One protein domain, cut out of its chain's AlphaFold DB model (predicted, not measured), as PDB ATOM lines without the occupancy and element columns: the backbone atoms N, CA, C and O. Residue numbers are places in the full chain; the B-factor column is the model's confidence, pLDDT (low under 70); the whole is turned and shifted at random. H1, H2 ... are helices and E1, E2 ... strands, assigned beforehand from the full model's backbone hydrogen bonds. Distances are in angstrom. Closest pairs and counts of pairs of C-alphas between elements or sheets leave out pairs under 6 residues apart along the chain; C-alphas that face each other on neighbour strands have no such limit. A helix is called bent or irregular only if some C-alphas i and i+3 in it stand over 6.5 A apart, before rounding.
ATOM      1  N   PHE A  36      15.294 -11.576  -0.001       93.12
ATOM      2  CA  PHE A  36      16.654 -11.417   0.498       93.12
ATOM      3  C   PHE A  36      16.937  -9.957   0.854       93.12
ATOM      4  O   PHE A  36      16.309  -9.042   0.320       93.12
ATOM      5  N   GLN A  37      17.896  -9.727   1.752       95.00
ATOM      6  CA  GLN A  37      18.392  -8.396   2.107       95.00
ATOM      7  C   GLN A  37      19.910  -8.366   1.973       95.00
ATOM      8  O   GLN A  37      20.588  -9.276   2.450       95.00
ATOM      9  N   ALA A  38      20.437  -7.311   1.363       95.25
ATOM     10  CA  ALA A  38      21.867  -7.119   1.197       95.25
ATOM     11  C   ALA A  38      22.244  -5.636   1.257       95.25
ATOM     12  O   ALA A  38      21.417  -4.741   1.074       95.25
ATOM     13  N   GLU A  39      23.524  -5.392   1.505       96.44
ATOM     14  CA  GLU A  39      24.172  -4.124   1.193       96.44
ATOM     15  C   GLU A  39      25.109  -4.346   0.012       96.44
ATOM     16  O   GLU A  39      25.665  -5.435  -0.150       96.44
ATOM     17  N   GLY A  40      25.278  -3.334  -0.826       93.94
ATOM     18  CA  GLY A  40      26.079  -3.456  -2.030       93.94
ATOM     19  C   GLY A  40      26.411  -2.119  -2.657       93.94
ATOM     20  O   GLY A  40      25.889  -1.077  -2.263       93.94
ATOM     21  N   TYR A  41      27.280  -2.178  -3.655       92.69
ATOM     22  CA  TYR A  41      27.662  -1.037  -4.470       92.69
ATOM     23  C   TYR A  41      27.200  -1.262  -5.896       92.69
ATOM     24  O   TYR A  41      27.457  -2.333  -6.452       92.69
ATOM     25  N   ILE A  42      26.582  -0.254  -6.512       91.19
ATOM     26  CA  ILE A  42      26.420  -0.274  -7.966       91.19
ATOM     27  C   ILE A  42      27.815  -0.209  -8.581       91.19
ATOM     28  O   ILE A  42      28.635   0.632  -8.216       91.19
ATOM     29  N   ILE A  43      28.081  -1.124  -9.508       87.25
ATOM     30  CA  ILE A  43      29.339  -1.214 -10.250       87.25
ATOM     31  C   ILE A  43      29.139  -1.019 -11.752       87.25
ATOM     32  O   ILE A  43      30.093  -1.167 -12.501       87.25
ATOM     33  N   GLY A  44      27.936  -0.684 -12.211       86.62
ATOM     34  CA  GLY A  44      27.672  -0.343 -13.608       86.62
ATOM     35  C   GLY A  44      26.219  -0.576 -14.006       86.62
ATOM     36  O   GLY A  44      25.432  -1.123 -13.232       86.62
ATOM     37  N   HIS A  45      25.872  -0.172 -15.227       86.75
ATOM     38  CA  HIS A  45      24.555  -0.429 -15.821       86.75
ATOM     39  C   HIS A  45      24.388  -1.893 -16.214       86.75
ATOM     40  O   HIS A  45      25.319  -2.512 -16.730       86.75
ATOM     41  N   HIS A  46      23.190  -2.443 -16.019       85.62
ATOM     42  CA  HIS A  46      22.895  -3.822 -16.397       85.62
ATOM     43  C   HIS A  46      23.090  -4.015 -17.915       85.62
ATOM     44  O   HIS A  46      22.498  -3.296 -18.717       85.62
ATOM     45  N   PRO A  47      23.873  -5.010 -18.363       78.81
ATOM     46  CA  PRO A  47      24.454  -5.006 -19.710       78.81
ATOM     47  C   PRO A  47      23.468  -5.291 -20.843       78.81
ATOM     48  O   PRO A  47      23.786  -5.067 -22.010       78.81
ATOM     49  N   CYS A  48      22.291  -5.818 -20.511       79.00
ATOM     50  CA  CYS A  48      21.227  -6.058 -21.484       79.00
ATOM     51  C   CYS A  48      20.274  -4.885 -21.638       79.00
ATOM     52  O   CYS A  48      19.788  -4.633 -22.731       79.00
ATOM     53  N   VAL A  49      20.022  -4.154 -20.559       81.81
ATOM     54  CA  VAL A  49      19.002  -3.096 -20.518       81.81
ATOM     55  C   VAL A  49      19.628  -1.705 -20.543       81.81
ATOM     56  O   VAL A  49      18.945  -0.736 -20.852       81.81
ATOM     57  N   GLY A  50      20.930  -1.601 -20.266       80.38
ATOM     58  CA  GLY A  50      21.657  -0.343 -20.225       80.38
ATOM     59  C   GLY A  50      21.038   0.616 -19.215       80.38
ATOM     60  O   GLY A  50      20.786   0.254 -18.068       80.38
ATOM     61  N   ASP A  51      20.770   1.833 -19.674       81.12
ATOM     62  CA  ASP A  51      20.132   2.903 -18.916       81.12
ATOM     63  C   ASP A  51      18.601   2.926 -19.072       81.12
ATOM     64  O   ASP A  51      17.952   3.877 -18.626       81.12
ATOM     65  N   ALA A  52      17.995   1.912 -19.700       84.81
ATOM     66  CA  ALA A  52      16.557   1.879 -19.920       84.81
ATOM     67  C   ALA A  52      15.780   1.873 -18.595       84.81
ATOM     68  O   ALA A  52      16.194   1.284 -17.594       84.81
ATOM     69  N   THR A  53      14.619   2.530 -18.596       89.62
ATOM     70  CA  THR A  53      13.633   2.348 -17.527       89.62
ATOM     71  C   THR A  53      12.874   1.050 -17.776       89.62
ATOM     72  O   THR A  53      12.361   0.819 -18.870       89.62
ATOM     73  N   ILE A  54      12.820   0.208 -16.754       88.75
ATOM     74  CA  ILE A  54      12.257  -1.136 -16.772       88.75
ATOM     75  C   ILE A  54      11.028  -1.127 -15.877       88.75
ATOM     76  O   ILE A  54      11.094  -0.693 -14.726       88.75
ATOM     77  N   VAL A  55       9.914  -1.613 -16.414       88.88
ATOM     78  CA  VAL A  55       8.657  -1.774 -15.681       88.88
ATOM     79  C   VAL A  55       8.561  -3.225 -15.219       88.88
ATOM     80  O   VAL A  55       8.613  -4.136 -16.046       88.88
ATOM     81  N   THR A  56       8.420  -3.427 -13.913       86.88
ATOM     82  CA  THR A  56       8.253  -4.738 -13.263       86.88
ATOM     83  C   THR A  56       6.942  -4.772 -12.479       86.88
ATOM     84  O   THR A  56       6.344  -3.722 -12.228       86.88
ATOM     85  N   SER A  57       6.511  -5.943 -11.999       86.81
ATOM     86  CA  SER A  57       5.367  -6.044 -11.070       86.81
ATOM     87  C   SER A  57       5.545  -5.254  -9.768       86.81
ATOM     88  O   SER A  57       4.565  -4.983  -9.073       86.81
ATOM     89  N   LYS A  58       6.783  -4.881  -9.425       89.00
ATOM     90  CA  LYS A  58       7.132  -4.168  -8.191       89.00
ATOM     91  C   LYS A  58       7.322  -2.664  -8.402       89.00
ATOM     92  O   LYS A  58       7.490  -1.937  -7.428       89.00
ATOM     93  N   GLY A  59       7.234  -2.194  -9.647       88.38
ATOM     94  CA  GLY A  59       7.342  -0.784 -10.012       88.38
ATOM     95  C   GLY A  59       8.298  -0.538 -11.175       88.38
ATOM     96  O   GLY A  59       8.791  -1.468 -11.819       88.38
ATOM     97  N   GLU A  60       8.546   0.742 -11.441       91.31
ATOM     98  CA  GLU A  60       9.470   1.198 -12.478       91.31
ATOM     99  C   GLU A  60      10.837   1.538 -11.879       91.31
ATOM    100  O   GLU A  60      10.928   2.177 -10.830       91.31
ATOM    101  N   GLY A  61      11.911   1.152 -12.564       92.38
ATOM    102  CA  GLY A  61      13.266   1.469 -12.130       92.38
ATOM    103  C   GLY A  61      14.314   1.211 -13.203       92.38
ATOM    104  O   GLY A  61      13.998   0.986 -14.368       92.38
ATOM    105  N   LYS A  62      15.582   1.268 -12.813       92.38
ATOM    106  CA  LYS A  62      16.744   1.014 -13.666       92.38
ATOM    107  C   LYS A  62      17.352  -0.351 -13.363       92.38
ATOM    108  O   LYS A  62      17.135  -0.922 -12.290       92.38
ATOM    109  N   GLY A  63      18.101  -0.870 -14.331       90.56
ATOM    110  CA  GLY A  63      18.873  -2.094 -14.180       90.56
ATOM    111  C   GLY A  63      20.335  -1.792 -13.866       90.56
ATOM    112  O   GLY A  63      20.981  -1.044 -14.599       90.56
ATOM    113  N   TYR A  64      20.888  -2.421 -12.833       90.00
ATOM    114  CA  TYR A  64      22.288  -2.235 -12.444       90.00
ATOM    115  C   TYR A  64      22.988  -3.558 -12.141       90.00
ATOM    116  O   TYR A  64      22.364  -4.532 -11.722       90.00
ATOM    117  N   LEU A  65      24.312  -3.567 -12.304       88.69
ATOM    118  CA  LEU A  65      25.171  -4.546 -11.649       88.69
ATOM    119  C   LEU A  65      25.517  -4.057 -10.256       88.69
ATOM    120  O   LEU A  65      25.935  -2.911 -10.079       88.69
ATOM    121  N   VAL A  66      25.415  -4.956  -9.288       90.31
ATOM    122  CA  VAL A  66      25.692  -4.661  -7.889       90.31
ATOM    123  C   VAL A  66      26.621  -5.715  -7.328       90.31
ATOM    124  O   VAL A  66      26.347  -6.902  -7.453       90.31
ATOM    125  N   VAL A  67      27.704  -5.290  -6.683       90.50
ATOM    126  CA  VAL A  67      28.520  -6.192  -5.862       90.50
ATOM    127  C   VAL A  67      28.047  -6.114  -4.416       90.50
ATOM    128  O   VAL A  67      27.924  -5.019  -3.864       90.50
ATOM    129  N   THR A  68      27.744  -7.256  -3.807       92.12
ATOM    130  CA  THR A  68      27.299  -7.319  -2.411       92.12
ATOM    131  C   THR A  68      28.469  -7.173  -1.440       92.12
ATOM    132  O   THR A  68      29.615  -7.508  -1.740       92.12
ATOM    133  N   ILE A  69      28.174  -6.661  -0.248       91.94
ATOM    134  CA  ILE A  69      29.117  -6.516   0.858       91.94
ATOM    135  C   ILE A  69      28.902  -7.682   1.823       91.94
ATOM    136  O   ILE A  69      27.805  -7.880   2.342       91.94
ATOM    137  N   GLY A  70      29.956  -8.449   2.096       87.25
ATOM    138  CA  GLY A  70      29.897  -9.574   3.025       87.25
ATOM    139  C   GLY A  70      31.156 -10.432   2.994       87.25
ATOM    140  O   GLY A  70      32.124 -10.113   2.309       87.25
ATOM    141  N   ALA A  71      31.139 -11.539   3.743       80.31
ATOM    142  CA  ALA A  71      32.263 -12.480   3.800       80.31
ATOM    143  C   ALA A  71      32.538 -13.169   2.448       80.31
ATOM    144  O   ALA A  71      33.681 -13.505   2.161       80.31
ATOM    145  N   ASN A  72      31.497 -13.344   1.629       83.44
ATOM    146  CA  ASN A  72      31.572 -13.859   0.266       83.44
ATOM    147  C   ASN A  72      30.810 -12.887  -0.650       83.44
ATOM    148  O   ASN A  72      29.597 -13.046  -0.798       83.44
ATOM    149  N   PRO A  73      31.471 -11.841  -1.176       84.81
ATOM    150  CA  PRO A  73      30.824 -10.893  -2.073       84.81
ATOM    151  C   PRO A  73      30.419 -11.596  -3.371       84.81
ATOM    152  O   PRO A  73      31.176 -12.400  -3.916       84.81
ATOM    153  N   ASP A  74      29.231 -11.267  -3.859       86.19
ATOM    154  CA  ASP A  74      28.678 -11.776  -5.111       86.19
ATOM    155  C   ASP A  74      28.274 -10.614  -6.018       86.19
ATOM    156  O   ASP A  74      28.063  -9.493  -5.552       86.19
ATOM    157  N   THR A  75      28.186 -10.868  -7.320       87.12
ATOM    158  CA  THR A  75      27.737  -9.881  -8.304       87.12
ATOM    159  C   THR A  75      26.325 -10.215  -8.753       87.12
ATOM    160  O   THR A  75      26.093 -11.234  -9.395       87.12
ATOM    161  N   LEU A  76      25.388  -9.322  -8.448       88.38
ATOM    162  CA  LEU A  76      23.979  -9.457  -8.782       88.38
ATOM    163  C   LEU A  76      23.614  -8.539  -9.947       88.38
ATOM    164  O   LEU A  76      24.005  -7.369  -9.984       88.38
ATOM    165  N   MET A  77      22.826  -9.069 -10.875       87.81
ATOM    166  CA  MET A  77      22.118  -8.287 -11.883       87.81
ATOM    167  C   MET A  77      20.737  -7.942 -11.331       87.81
ATOM    168  O   MET A  77      19.891  -8.817 -11.163       87.81
ATOM    169  N   LEU A  78      20.539  -6.671 -10.985       90.94
ATOM    170  CA  LEU A  78      19.312  -6.193 -10.359       90.94
ATOM    171  C   LEU A  78      18.456  -5.407 -11.348       90.94
ATOM    172  O   LEU A  78      18.964  -4.562 -12.087       90.94
ATOM    173  N   PHE A  79      17.147  -5.624 -11.273       92.06
ATOM    174  CA  PHE A  79      16.108  -4.881 -11.973       92.06
ATOM    175  C   PHE A  79      15.278  -4.060 -10.984       92.06
ATOM    176  O   PHE A  79      14.965  -4.528  -9.890       92.06
ATOM    177  N   GLY A  80      14.878  -2.849 -11.373       92.25
ATOM    178  CA  GLY A  80      13.929  -2.048 -10.592       92.25
ATOM    179  C   GLY A  80      14.555  -1.221  -9.467       92.25
ATOM    180  O   GLY A  80      13.858  -0.836  -8.533       92.25
ATOM    181  N   VAL A  81      15.853  -0.909  -9.534       93.56
ATOM    182  CA  VAL A  81      16.437   0.085  -8.617       93.56
ATOM    183  C   VAL A  81      15.813   1.456  -8.924       93.56
ATOM    184  O   VAL A  81      15.763   1.821 -10.102       93.56
ATOM    185  N   PRO A  82      15.337   2.229  -7.928       92.38
ATOM    186  CA  PRO A  82      14.691   3.518  -8.182       92.38
ATOM    187  C   PRO A  82      15.572   4.457  -9.016       92.38
ATOM    188  O   PRO A  82      16.753   4.647  -8.721       92.38
ATOM    189  N   ALA A  83      14.999   5.022 -10.082       86.38
ATOM    190  CA  ALA A  83      15.745   5.784 -11.089       86.38
ATOM    191  C   ALA A  83      16.331   7.106 -10.566       86.38
ATOM    192  O   ALA A  83      17.275   7.627 -11.148       86.38
ATOM    193  N   ASP A  84      15.769   7.642  -9.488       88.44
ATOM    194  CA  ASP A  84      16.172   8.876  -8.814       88.44
ATOM    195  C   ASP A  84      17.162   8.643  -7.660       88.44
ATOM    196  O   ASP A  84      17.602   9.594  -7.015       88.44
ATOM    197  N   MET A  85      17.535   7.388  -7.383       90.25
ATOM    198  CA  MET A  85      18.429   7.060  -6.270       90.25
ATOM    199  C   MET A  85      19.875   7.488  -6.526       90.25
ATOM    200  O   MET A  85      20.576   7.934  -5.611       90.25
ATOM    201  N   PHE A  86      20.326   7.323  -7.768       88.69
ATOM    202  CA  PHE A  86      21.694   7.587  -8.179       88.69
ATOM    203  C   PHE A  86      21.739   8.182  -9.583       88.69
ATOM    204  O   PHE A  86      21.236   7.590 -10.536       88.69
ATOM    205  N   ASP A  87      22.458   9.292  -9.722       86.50
ATOM    206  CA  ASP A  87      22.828   9.846 -11.022       86.50
ATOM    207  C   ASP A  87      24.056   9.094 -11.551       86.50
ATOM    208  O   ASP A  87      25.189   9.542 -11.387       86.50
ATOM    209  N   VAL A  88      23.846   7.903 -12.119       83.50
ATOM    210  CA  VAL A  88      24.920   7.070 -12.692       83.50
ATOM    211  C   VAL A  88      25.206   7.518 -14.136       83.50
ATOM    212  O   VAL A  88      24.341   7.336 -14.996       83.50
ATOM    213  N   PRO A  89      26.398   8.064 -14.449       79.19
ATOM    214  CA  PRO A  89      26.791   8.424 -15.808       79.19
ATOM    215  C   PRO A  89      26.545   7.319 -16.839       79.19
ATOM    216  O   PRO A  89      26.835   6.145 -16.610       79.19
ATOM    217  N   LEU A  90      26.045   7.711 -18.013       77.19
ATOM    218  CA  LEU A  90      25.781   6.789 -19.125       77.19
ATOM    219  C   LEU A  90      27.061   6.176 -19.689       77.19
ATOM    220  O   LEU A  90      27.059   5.030 -20.115       77.19
ATOM    221  N   GLU A  91      28.171   6.910 -19.622       72.69
ATOM    222  CA  GLU A  91      29.493   6.461 -20.073       72.69
ATOM    223  C   GLU A  91      29.975   5.202 -19.329       72.69
ATOM    224  O   GLU A  91      30.904   4.524 -19.764       72.69
ATOM    225  N   TRP A  92      29.325   4.851 -18.216       71.50
ATOM    226  CA  TRP A  92      29.667   3.724 -17.358       71.50
ATOM    227  C   TRP A  92      28.926   2.445 -17.756       71.50
ATOM    228  O   TRP A  92      28.397   1.701 -16.928       71.50
ATOM    229  N   HIS A  93      28.925   2.168 -19.061       63.56
ATOM    230  CA  HIS A  93      28.456   0.911 -19.649       63.56
ATOM    231  C   HIS A  93      29.301  -0.306 -19.222       63.56
ATOM    232  O   HIS A  93      28.961  -1.443 -19.539       63.56
ATOM    233  N   SER A  94      30.434  -0.094 -18.547       61.38
ATOM    234  CA  SER A  94      31.361  -1.139 -18.113       61.38
ATOM    235  C   SER A  94      31.970  -0.771 -16.759       61.38
ATOM    236  O   SER A  94      32.334   0.381 -16.558       61.38
ATOM    237  N   PHE A  95      32.017  -1.762 -15.862       66.31
ATOM    238  CA  PHE A  95      32.548  -1.772 -14.490       66.31
ATOM    239  C   PHE A  95      33.140  -0.465 -13.928       66.31
ATOM    240  O   PHE A  95      34.147   0.046 -14.415       66.31
ATOM    241  N   LEU A  96      32.588  -0.004 -12.804       67.69
ATOM    242  CA  LEU A  96      33.061   1.181 -12.096       67.69
ATOM    243  C   LEU A  96      34.452   0.992 -11.479       67.69
ATOM    244  O   LEU A  96      34.711  -0.067 -10.877       67.69
ATOM    245  N   PRO A  97      35.302   2.043 -11.532       69.62
ATOM    246  CA  PRO A  97      36.509   2.130 -10.719       69.62
ATOM    247  C   PRO A  97      36.166   1.934  -9.244       69.62
ATOM    248  O   PRO A  97      35.172   2.480  -8.762       69.62
ATOM    249  N   GLU A  98      36.984   1.168  -8.521       75.88
ATOM    250  CA  GLU A  98      36.725   0.838  -7.113       75.88
ATOM    251  C   GLU A  98      36.596   2.084  -6.233       75.88
ATOM    252  O   GLU A  98      35.733   2.133  -5.364       75.88
ATOM    253  N   GLU A  99      37.375   3.120  -6.541       77.88
ATOM    254  CA  GLU A  99      37.411   4.402  -5.830       77.88
ATOM    255  C   GLU A  99      36.072   5.155  -5.851       77.88
ATOM    256  O   GLU A  99      35.770   5.911  -4.931       77.88
ATOM    257  N   SER A 100      35.248   4.938  -6.880       74.25
ATOM    258  CA  SER A 100      33.963   5.630  -7.044       74.25
ATOM    259  C   SER A 100      32.787   4.866  -6.436       74.25
ATOM    260  O   SER A 100      31.684   5.410  -6.368       74.25
ATOM    261  N   ARG A 101      32.986   3.606  -6.017       81.44
ATOM    262  CA  ARG A 101      31.897   2.702  -5.610       81.44
ATOM    263  C   ARG A 101      31.179   3.166  -4.354       81.44
ATOM    264  O   ARG A 101      29.961   3.028  -4.288       81.44
ATOM    265  N   ASP A 102      31.892   3.777  -3.409       84.56
ATOM    266  CA  ASP A 102      31.304   4.232  -2.144       84.56
ATOM    267  C   ASP A 102      30.178   5.260  -2.338       84.56
ATOM    268  O   ASP A 102      29.233   5.285  -1.554       84.56
ATOM    269  N   MET A 103      30.201   6.048  -3.421       87.75
ATOM    270  CA  MET A 103      29.121   6.996  -3.740       87.75
ATOM    271  C   MET A 103      27.810   6.313  -4.155       87.75
ATOM    272  O   MET A 103      26.749   6.943  -4.116       87.75
ATOM    273  N   PHE A 104      27.889   5.039  -4.550       91.50
ATOM    274  CA  PHE A 104      26.780   4.220  -5.036       91.50
ATOM    275  C   PHE A 104      26.441   3.066  -4.094       91.50
ATOM    276  O   PHE A 104      25.941   2.020  -4.520       91.50
ATOM    277  N   LYS A 105      26.746   3.241  -2.806       94.50
ATOM    278  CA  LYS A 105      26.404   2.279  -1.770       94.50
ATOM    279  C   LYS A 105      24.910   2.327  -1.462       94.50
ATOM    280  O   LYS A 105      24.329   3.392  -1.258       94.50
ATOM    281  N   MET A 106      24.292   1.156  -1.381       95.88
ATOM    282  CA  MET A 106      22.891   1.022  -1.007       95.88
ATOM    283  C   MET A 106      22.625  -0.230  -0.182       95.88
ATOM    284  O   MET A 106      23.332  -1.236  -0.277       95.88
ATOM    285  N   LYS A 107      21.547  -0.168   0.595       96.38
ATOM    286  CA  LYS A 107      20.894  -1.313   1.218       96.38
ATOM    287  C   LYS A 107      19.649  -1.630   0.418       96.38
ATOM    288  O   LYS A 107      18.885  -0.726   0.093       96.38
ATOM    289  N   PHE A 108      19.419  -2.896   0.120       96.19
ATOM    290  CA  PHE A 108      18.298  -3.289  -0.717       96.19
ATOM    291  C   PHE A 108      17.725  -4.639  -0.304       96.19
ATOM    292  O   PHE A 108      18.414  -5.500   0.245       96.19
ATOM    293  N   SER A 109      16.435  -4.804  -0.571       95.62
ATOM    294  CA  SER A 109      15.737  -6.080  -0.509       95.62
ATOM    295  C   SER A 109      15.325  -6.501  -1.908       95.62
ATOM    296  O   SER A 109      14.793  -5.680  -2.659       95.62
ATOM    297  N   TYR A 110      15.551  -7.762  -2.246       94.31
ATOM    298  CA  TYR A 110      15.360  -8.288  -3.593       94.31
ATOM    299  C   TYR A 110      14.847  -9.726  -3.553       94.31
ATOM    300  O   TYR A 110      14.967 -10.411  -2.538       94.31
ATOM    301  N   GLN A 111      14.277 -10.179  -4.661       93.31
ATOM    302  CA  GLN A 111      13.807 -11.549  -4.849       93.31
ATOM    303  C   GLN A 111      14.128 -12.014  -6.268       93.31
ATOM    304  O   GLN A 111      14.399 -11.187  -7.141       93.31
ATOM    305  N   ILE A 112      14.077 -13.323  -6.505       90.50
ATOM    306  CA  ILE A 112      14.164 -13.858  -7.866       90.50
ATOM    307  C   ILE A 112      12.919 -13.415  -8.647       90.50
ATOM    308  O   ILE A 112      11.799 -13.441  -8.129       90.50
ATOM    309  N   SER A 113      13.142 -12.952  -9.869       86.25
ATOM    310  CA  SER A 113      12.109 -12.583 -10.824       86.25
ATOM    311  C   SER A 113      11.476 -13.835 -11.412       86.25
ATOM    312  O   SER A 113      12.172 -14.722 -11.899       86.25
ATOM    313  N   GLU A 114      10.150 -13.872 -11.433       85.12
ATOM    314  CA  GLU A 114       9.392 -14.806 -12.278       85.12
ATOM    315  C   GLU A 114       9.047 -14.177 -13.638       85.12
ATOM    316  O   GLU A 114       8.523 -14.830 -14.540       85.12
ATOM    317  N   GLU A 115       9.332 -12.884 -13.787       77.69
ATOM    318  CA  GLU A 115       9.165 -12.138 -15.019       77.69
ATOM    319  C   GLU A 115      10.450 -12.301 -15.826       77.69
ATOM    320  O   GLU A 115      11.500 -11.848 -15.387       77.69
ATOM    321  N   ASP A 116      10.372 -12.934 -16.992       76.56
ATOM    322  CA  ASP A 116      11.474 -13.010 -17.957       76.56
ATOM    323  C   ASP A 116      11.702 -11.603 -18.557       76.56
ATOM    324  O   ASP A 116      11.090 -11.213 -19.563       76.56
ATOM    325  N   ILE A 117      12.439 -10.758 -17.830       77.94
ATOM    326  CA  ILE A 117      12.668  -9.340 -18.130       77.94
ATOM    327  C   ILE A 117      13.877  -9.211 -19.045       77.94
ATOM    328  O   ILE A 117      13.819  -8.487 -20.041       77.94
ATOM    329  N   GLY A 118      14.967  -9.903 -18.726       69.62
ATOM    330  CA  GLY A 118      16.235  -9.853 -19.441       69.62
ATOM    331  C   GLY A 118      16.119 -10.325 -20.886       69.62
ATOM    332  O   GLY A 118      16.735  -9.714 -21.761       69.62
ATOM    333  N   SER A 119      15.271 -11.320 -21.181       69.56
ATOM    334  CA  SER A 119      15.049 -11.808 -22.555       69.56
ATOM    335  C   SER A 119      14.418 -10.777 -23.494       69.56
ATOM    336  O   SER A 119      14.546 -10.885 -24.717       69.56
ATOM    337  N   ARG A 120      13.767  -9.742 -22.944       73.81
ATOM    338  CA  ARG A 120      13.140  -8.661 -23.722       73.81
ATOM    339  C   ARG A 120      14.164  -7.713 -24.335       73.81
ATOM    340  O   ARG A 120      13.805  -6.917 -25.203       73.81
ATOM    341  N   TYR A 121      15.418  -7.780 -23.893       72.75
ATOM    342  CA  TYR A 121      16.466  -6.858 -24.300       72.75
ATOM    343  C   TYR A 121      17.664  -7.598 -24.899       72.75
ATOM    344  O   TYR A 121      18.066  -8.673 -24.456       72.75
ATOM    345  N   HIS A 122      18.271  -7.005 -25.925       67.75
ATOM    346  CA  HIS A 122      19.477  -7.561 -26.528       67.75
ATOM    347  C   HIS A 122      20.687  -7.302 -25.624       67.75
ATOM    348  O   HIS A 122      21.111  -6.163 -25.454       67.75
ATOM    349  N   CYS A 123      21.284  -8.362 -25.077       69.56
ATOM    350  CA  CYS A 123      22.539  -8.274 -24.334       69.56
ATOM    351  C   CYS A 123      23.721  -8.029 -25.281       69.56
ATOM    352  O   CYS A 123      24.099  -8.918 -26.042       69.56
ATOM    353  N   ILE A 124      24.317  -6.833 -25.226       59.31
ATOM    354  CA  ILE A 124      25.453  -6.440 -26.089       59.31
ATOM    355  C   ILE A 124      26.787  -6.420 -25.303       59.31
ATOM    356  O   ILE A 124      27.850  -6.148 -25.854       59.31
ATOM    357  N   GLY A 125      26.773  -6.745 -24.006       56.22
ATOM    358  CA  GLY A 125      27.965  -6.688 -23.154       56.22
ATOM    359  C   GLY A 125      28.925  -7.867 -23.334       56.22
ATOM    360  O   GLY A 125      28.515  -9.021 -23.266       56.22
ATOM    361  N   TYR A 126      30.224  -7.589 -23.481       48.59
ATOM    362  CA  TYR A 126      31.295  -8.579 -23.322       48.59
ATOM    363  C   TYR A 126      31.716  -8.622 -21.843       48.59
ATOM    364  O   TYR A 126      32.385  -7.704 -21.373       48.59
ATOM    365  N   PHE A 127      31.334  -9.668 -21.101       53.75
ATOM    366  CA  PHE A 127      31.914  -9.935 -19.776       53.75
ATOM    367  C   PHE A 127      33.085 -10.910 -19.918       53.75
ATOM    368  O   PHE A 127      32.960 -11.905 -20.637       53.75
ATOM    369  N   PRO A 128      34.206 -10.698 -19.209       43.31
ATOM    370  CA  PRO A 128      35.227 -11.724 -19.053       43.31
ATOM    371  C   PRO A 128      34.666 -12.862 -18.180       43.31
ATOM    372  O   PRO A 128      34.790 -12.858 -16.959       43.31
ATOM    373  N   GLY A 129      33.981 -13.817 -18.816       52.28
ATOM    374  CA  GLY A 129      33.291 -14.935 -18.169       52.28
ATOM    375  C   GLY A 129      31.966 -15.276 -18.856       52.28
ATOM    376  O   GLY A 129      31.440 -14.502 -19.650       52.28
ATOM    377  N   HIS A 130      31.417 -16.461 -18.575       48.06
ATOM    378  CA  HIS A 130      30.127 -16.895 -19.118       48.06
ATOM    379  C   HIS A 130      28.991 -15.992 -18.596       48.06
ATOM    380  O   HIS A 130      28.446 -16.256 -17.529       48.06
ATOM    381  N   ILE A 131      28.624 -14.955 -19.364       54.00
ATOM    382  CA  ILE A 131      27.516 -14.005 -19.109       54.00
ATOM    383  C   ILE A 131      26.241 -14.723 -18.637       54.00
ATOM    384  O   ILE A 131      25.553 -14.252 -17.738       54.00
ATOM    385  N   LEU A 132      25.983 -15.910 -19.194       54.50
ATOM    386  CA  LEU A 132      24.829 -16.760 -18.895       54.50
ATOM    387  C   LEU A 132      24.636 -17.059 -17.401       54.50
ATOM    388  O   LEU A 132      23.507 -17.248 -16.979       54.50
ATOM    389  N   ARG A 133      25.711 -17.091 -16.601       56.34
ATOM    390  CA  ARG A 133      25.629 -17.414 -15.167       56.34
ATOM    391  C   ARG A 133      25.079 -16.285 -14.296       56.34
ATOM    392  O   ARG A 133      24.757 -16.544 -13.147       56.34
ATOM    393  N   TYR A 134      25.055 -15.061 -14.818       59.00
ATOM    394  CA  TYR A 134      24.578 -13.877 -14.099       59.00
ATOM    395  C   TYR A 134      23.258 -13.346 -14.658       59.00
ATOM    396  O   TYR A 134      22.606 -12.550 -13.994       59.00
ATOM    397  N   LEU A 135      22.883 -13.774 -15.871       63.19
ATOM    398  CA  LEU A 135      21.570 -13.495 -16.457       63.19
ATOM    399  C   LEU A 135      20.461 -14.328 -15.812       63.19
ATOM    400  O   LEU A 135      19.309 -13.921 -15.845       63.19
ATOM    401  N   ASP A 136      20.811 -15.486 -15.258       67.38
ATOM    402  CA  ASP A 136      19.881 -16.396 -14.603       67.38
ATOM    403  C   ASP A 136      20.488 -16.825 -13.255       67.38
ATOM    404  O   ASP A 136      21.589 -17.394 -13.241       67.38
ATOM    405  N   PRO A 137      19.833 -16.539 -12.117       77.25
ATOM    406  CA  PRO A 137      18.496 -15.944 -11.990       77.25
ATOM    407  C   PRO A 137      18.464 -14.414 -12.126       77.25
ATOM    408  O   PRO A 137      19.381 -13.707 -11.708       77.25
ATOM    409  N   GLU A 138      17.354 -13.904 -12.659       86.25
ATOM    410  CA  GLU A 138      17.031 -12.475 -12.670       86.25
ATOM    411  C   GLU A 138      16.540 -12.031 -11.288       86.25
ATOM    412  O   GLU A 138      15.760 -12.740 -10.655       86.25
ATOM    413  N   TYR A 139      16.946 -10.851 -10.813       90.81
ATOM    414  CA  TYR A 139      16.545 -10.356  -9.493       90.81
ATOM    415  C   TYR A 139      15.803  -9.023  -9.575       90.81
ATOM    416  O   TYR A 139      16.328  -8.049 -10.110       90.81
ATOM    417  N   ILE A 140      14.612  -8.944  -8.974       92.94
ATOM    418  CA  ILE A 140      13.843  -7.697  -8.850       92.94
ATOM    419  C   ILE A 140      14.061  -7.095  -7.464       92.94
ATOM    420  O   ILE A 140      13.941  -7.770  -6.438       92.94
ATOM    421  N   VAL A 141      14.338  -5.796  -7.435       94.44
ATOM    422  CA  VAL A 141      14.433  -4.998  -6.216       94.44
ATOM    423  C   VAL A 141      13.034  -4.633  -5.731       94.44
ATOM    424  O   VAL A 141      12.230  -4.059  -6.458       94.44
ATOM    425  N   LEU A 142      12.755  -4.953  -4.470       93.69
ATOM    426  CA  LEU A 142      11.510  -4.595  -3.784       93.69
ATOM    427  C   LEU A 142      11.617  -3.242  -3.084       93.69
ATOM    428  O   LEU A 142      10.649  -2.494  -2.977       93.69
ATOM    429  N   LYS A 143      12.808  -2.955  -2.556       94.19
ATOM    430  CA  LYS A 143      13.130  -1.724  -1.843       94.19
ATOM    431  C   LYS A 143      14.629  -1.503  -1.915       94.19
ATOM    432  O   LYS A 143      15.390  -2.453  -1.745       94.19
ATOM    433  N   ALA A 144      15.045  -0.261  -2.102       95.19
ATOM    434  CA  ALA A 144      16.435   0.137  -1.975       95.19
ATOM    435  C   ALA A 144      16.523   1.492  -1.264       95.19
ATOM    436  O   ALA A 144      15.610   2.314  -1.356       95.19
ATOM    437  N   GLU A 145      17.609   1.700  -0.531       95.00
ATOM    438  CA  GLU A 145      17.906   2.911   0.229       95.00
ATOM    439  C   GLU A 145      19.399   3.222   0.096       95.00
ATOM    440  O   GLU A 145      20.244   2.342   0.277       95.00
ATOM    441  N   LYS A 146      19.726   4.478  -0.215       93.69
ATOM    442  CA  LYS A 146      21.108   4.964  -0.266       93.69
ATOM    443  C   LYS A 146      21.708   5.014   1.144       93.69
ATOM    444  O   LYS A 146      21.013   5.415   2.080       93.69
ATOM    445  N   ILE A 147      22.980   4.632   1.279       89.38
ATOM    446  CA  ILE A 147      23.747   4.673   2.540       89.38
ATOM    447  C   ILE A 147      24.918   5.640   2.408       89.38
ATOM    448  O   ILE A 147      25.534   5.653   1.320       89.38
TER     449      ILE A 147
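AT A GLANCE: This is residues 36 to 147 of the 147 residues of an uncharacterized protein of Lunatimonas lonarensis (UniProt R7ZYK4). Five strands, E1, E3, E4, E6 and E5 in ring order, make a small closed barrel, with bends in E1, E3, E5 and E6 and with short E2 paired onto residues 59 to 62 of E3. Short helix H1 sits outside over E1, and two long loops, residues 82 to 97 and 113 to 131, lie far from the middle. The 112 printed residues hold two named helices and six named strands, in the order E1 E2 E3 E4 H1 E5 H2 E6, mostly strand; the sheet is mixed. The whole is compact, radius of gyration of the C-alphas 12.7 A, spanning 32 by 29 by 28 A.

HOW THE PARTS SIT: E1, residues 36 to 45, has antiparallel E3, residues 59 to 68, on one side and antiparallel E5, residues 105 to 112, on the other side. Within hydrogen-bond range are N 43 and O 65, 2.9 A, and N 38 and O 108, 2.9 A. E2, residues 53 to 56, E3 and E4, residues 75 to 81, form a meander, each strand the antiparallel neighbour of the one before, with N 54 and O 61 at 2.8 A and N 66 and O 76 at 2.9 A; both steps are hairpins. E6, residues 139 to 146, is parallel to E4, N 141 and O 79 at 2.8 A, and antiparallel to E5, N 109 and O 143 at 2.8 A. H1, residues 98 to 104, is on the barrel, outside it, at a height over the sheet of 7.8 A; its closest C-alphas to E1 are Phe 104 and Tyr 41, 5.4 A. H1 is irregular, C-alphas 99 and 102 being 7.1 A apart, with 0 of 3 O i to N i+4 pairs and 3 of 4 O i to N i+3 pairs within range. H2, residues 132 to 135, too short for an O i to N i+4 pair, is on the barrel; its closest C-alphas to E4 are Tyr 134 and Met 77, 6.5 A.

IN THESE COORDINATES: E1 starts at C-alpha 36 (16.654, -11.417, 0.498) and measures 21.2 A; E3 measures 22.3 A, E5 21.2 A and E4 15.1 A. E6, 18.5 A, ends at C-alpha 146 (21.108, 4.964, -0.266).

THE WHOLE: The printed part has no cut; its farthest C-alphas, Glu 99 and Glu 114, are 34.6 A apart. The links E4 to H1 and E5 to H2 are long. Model pLDDT is under 70 at residues 93 to 97, 118 to 119 and 122 to 136.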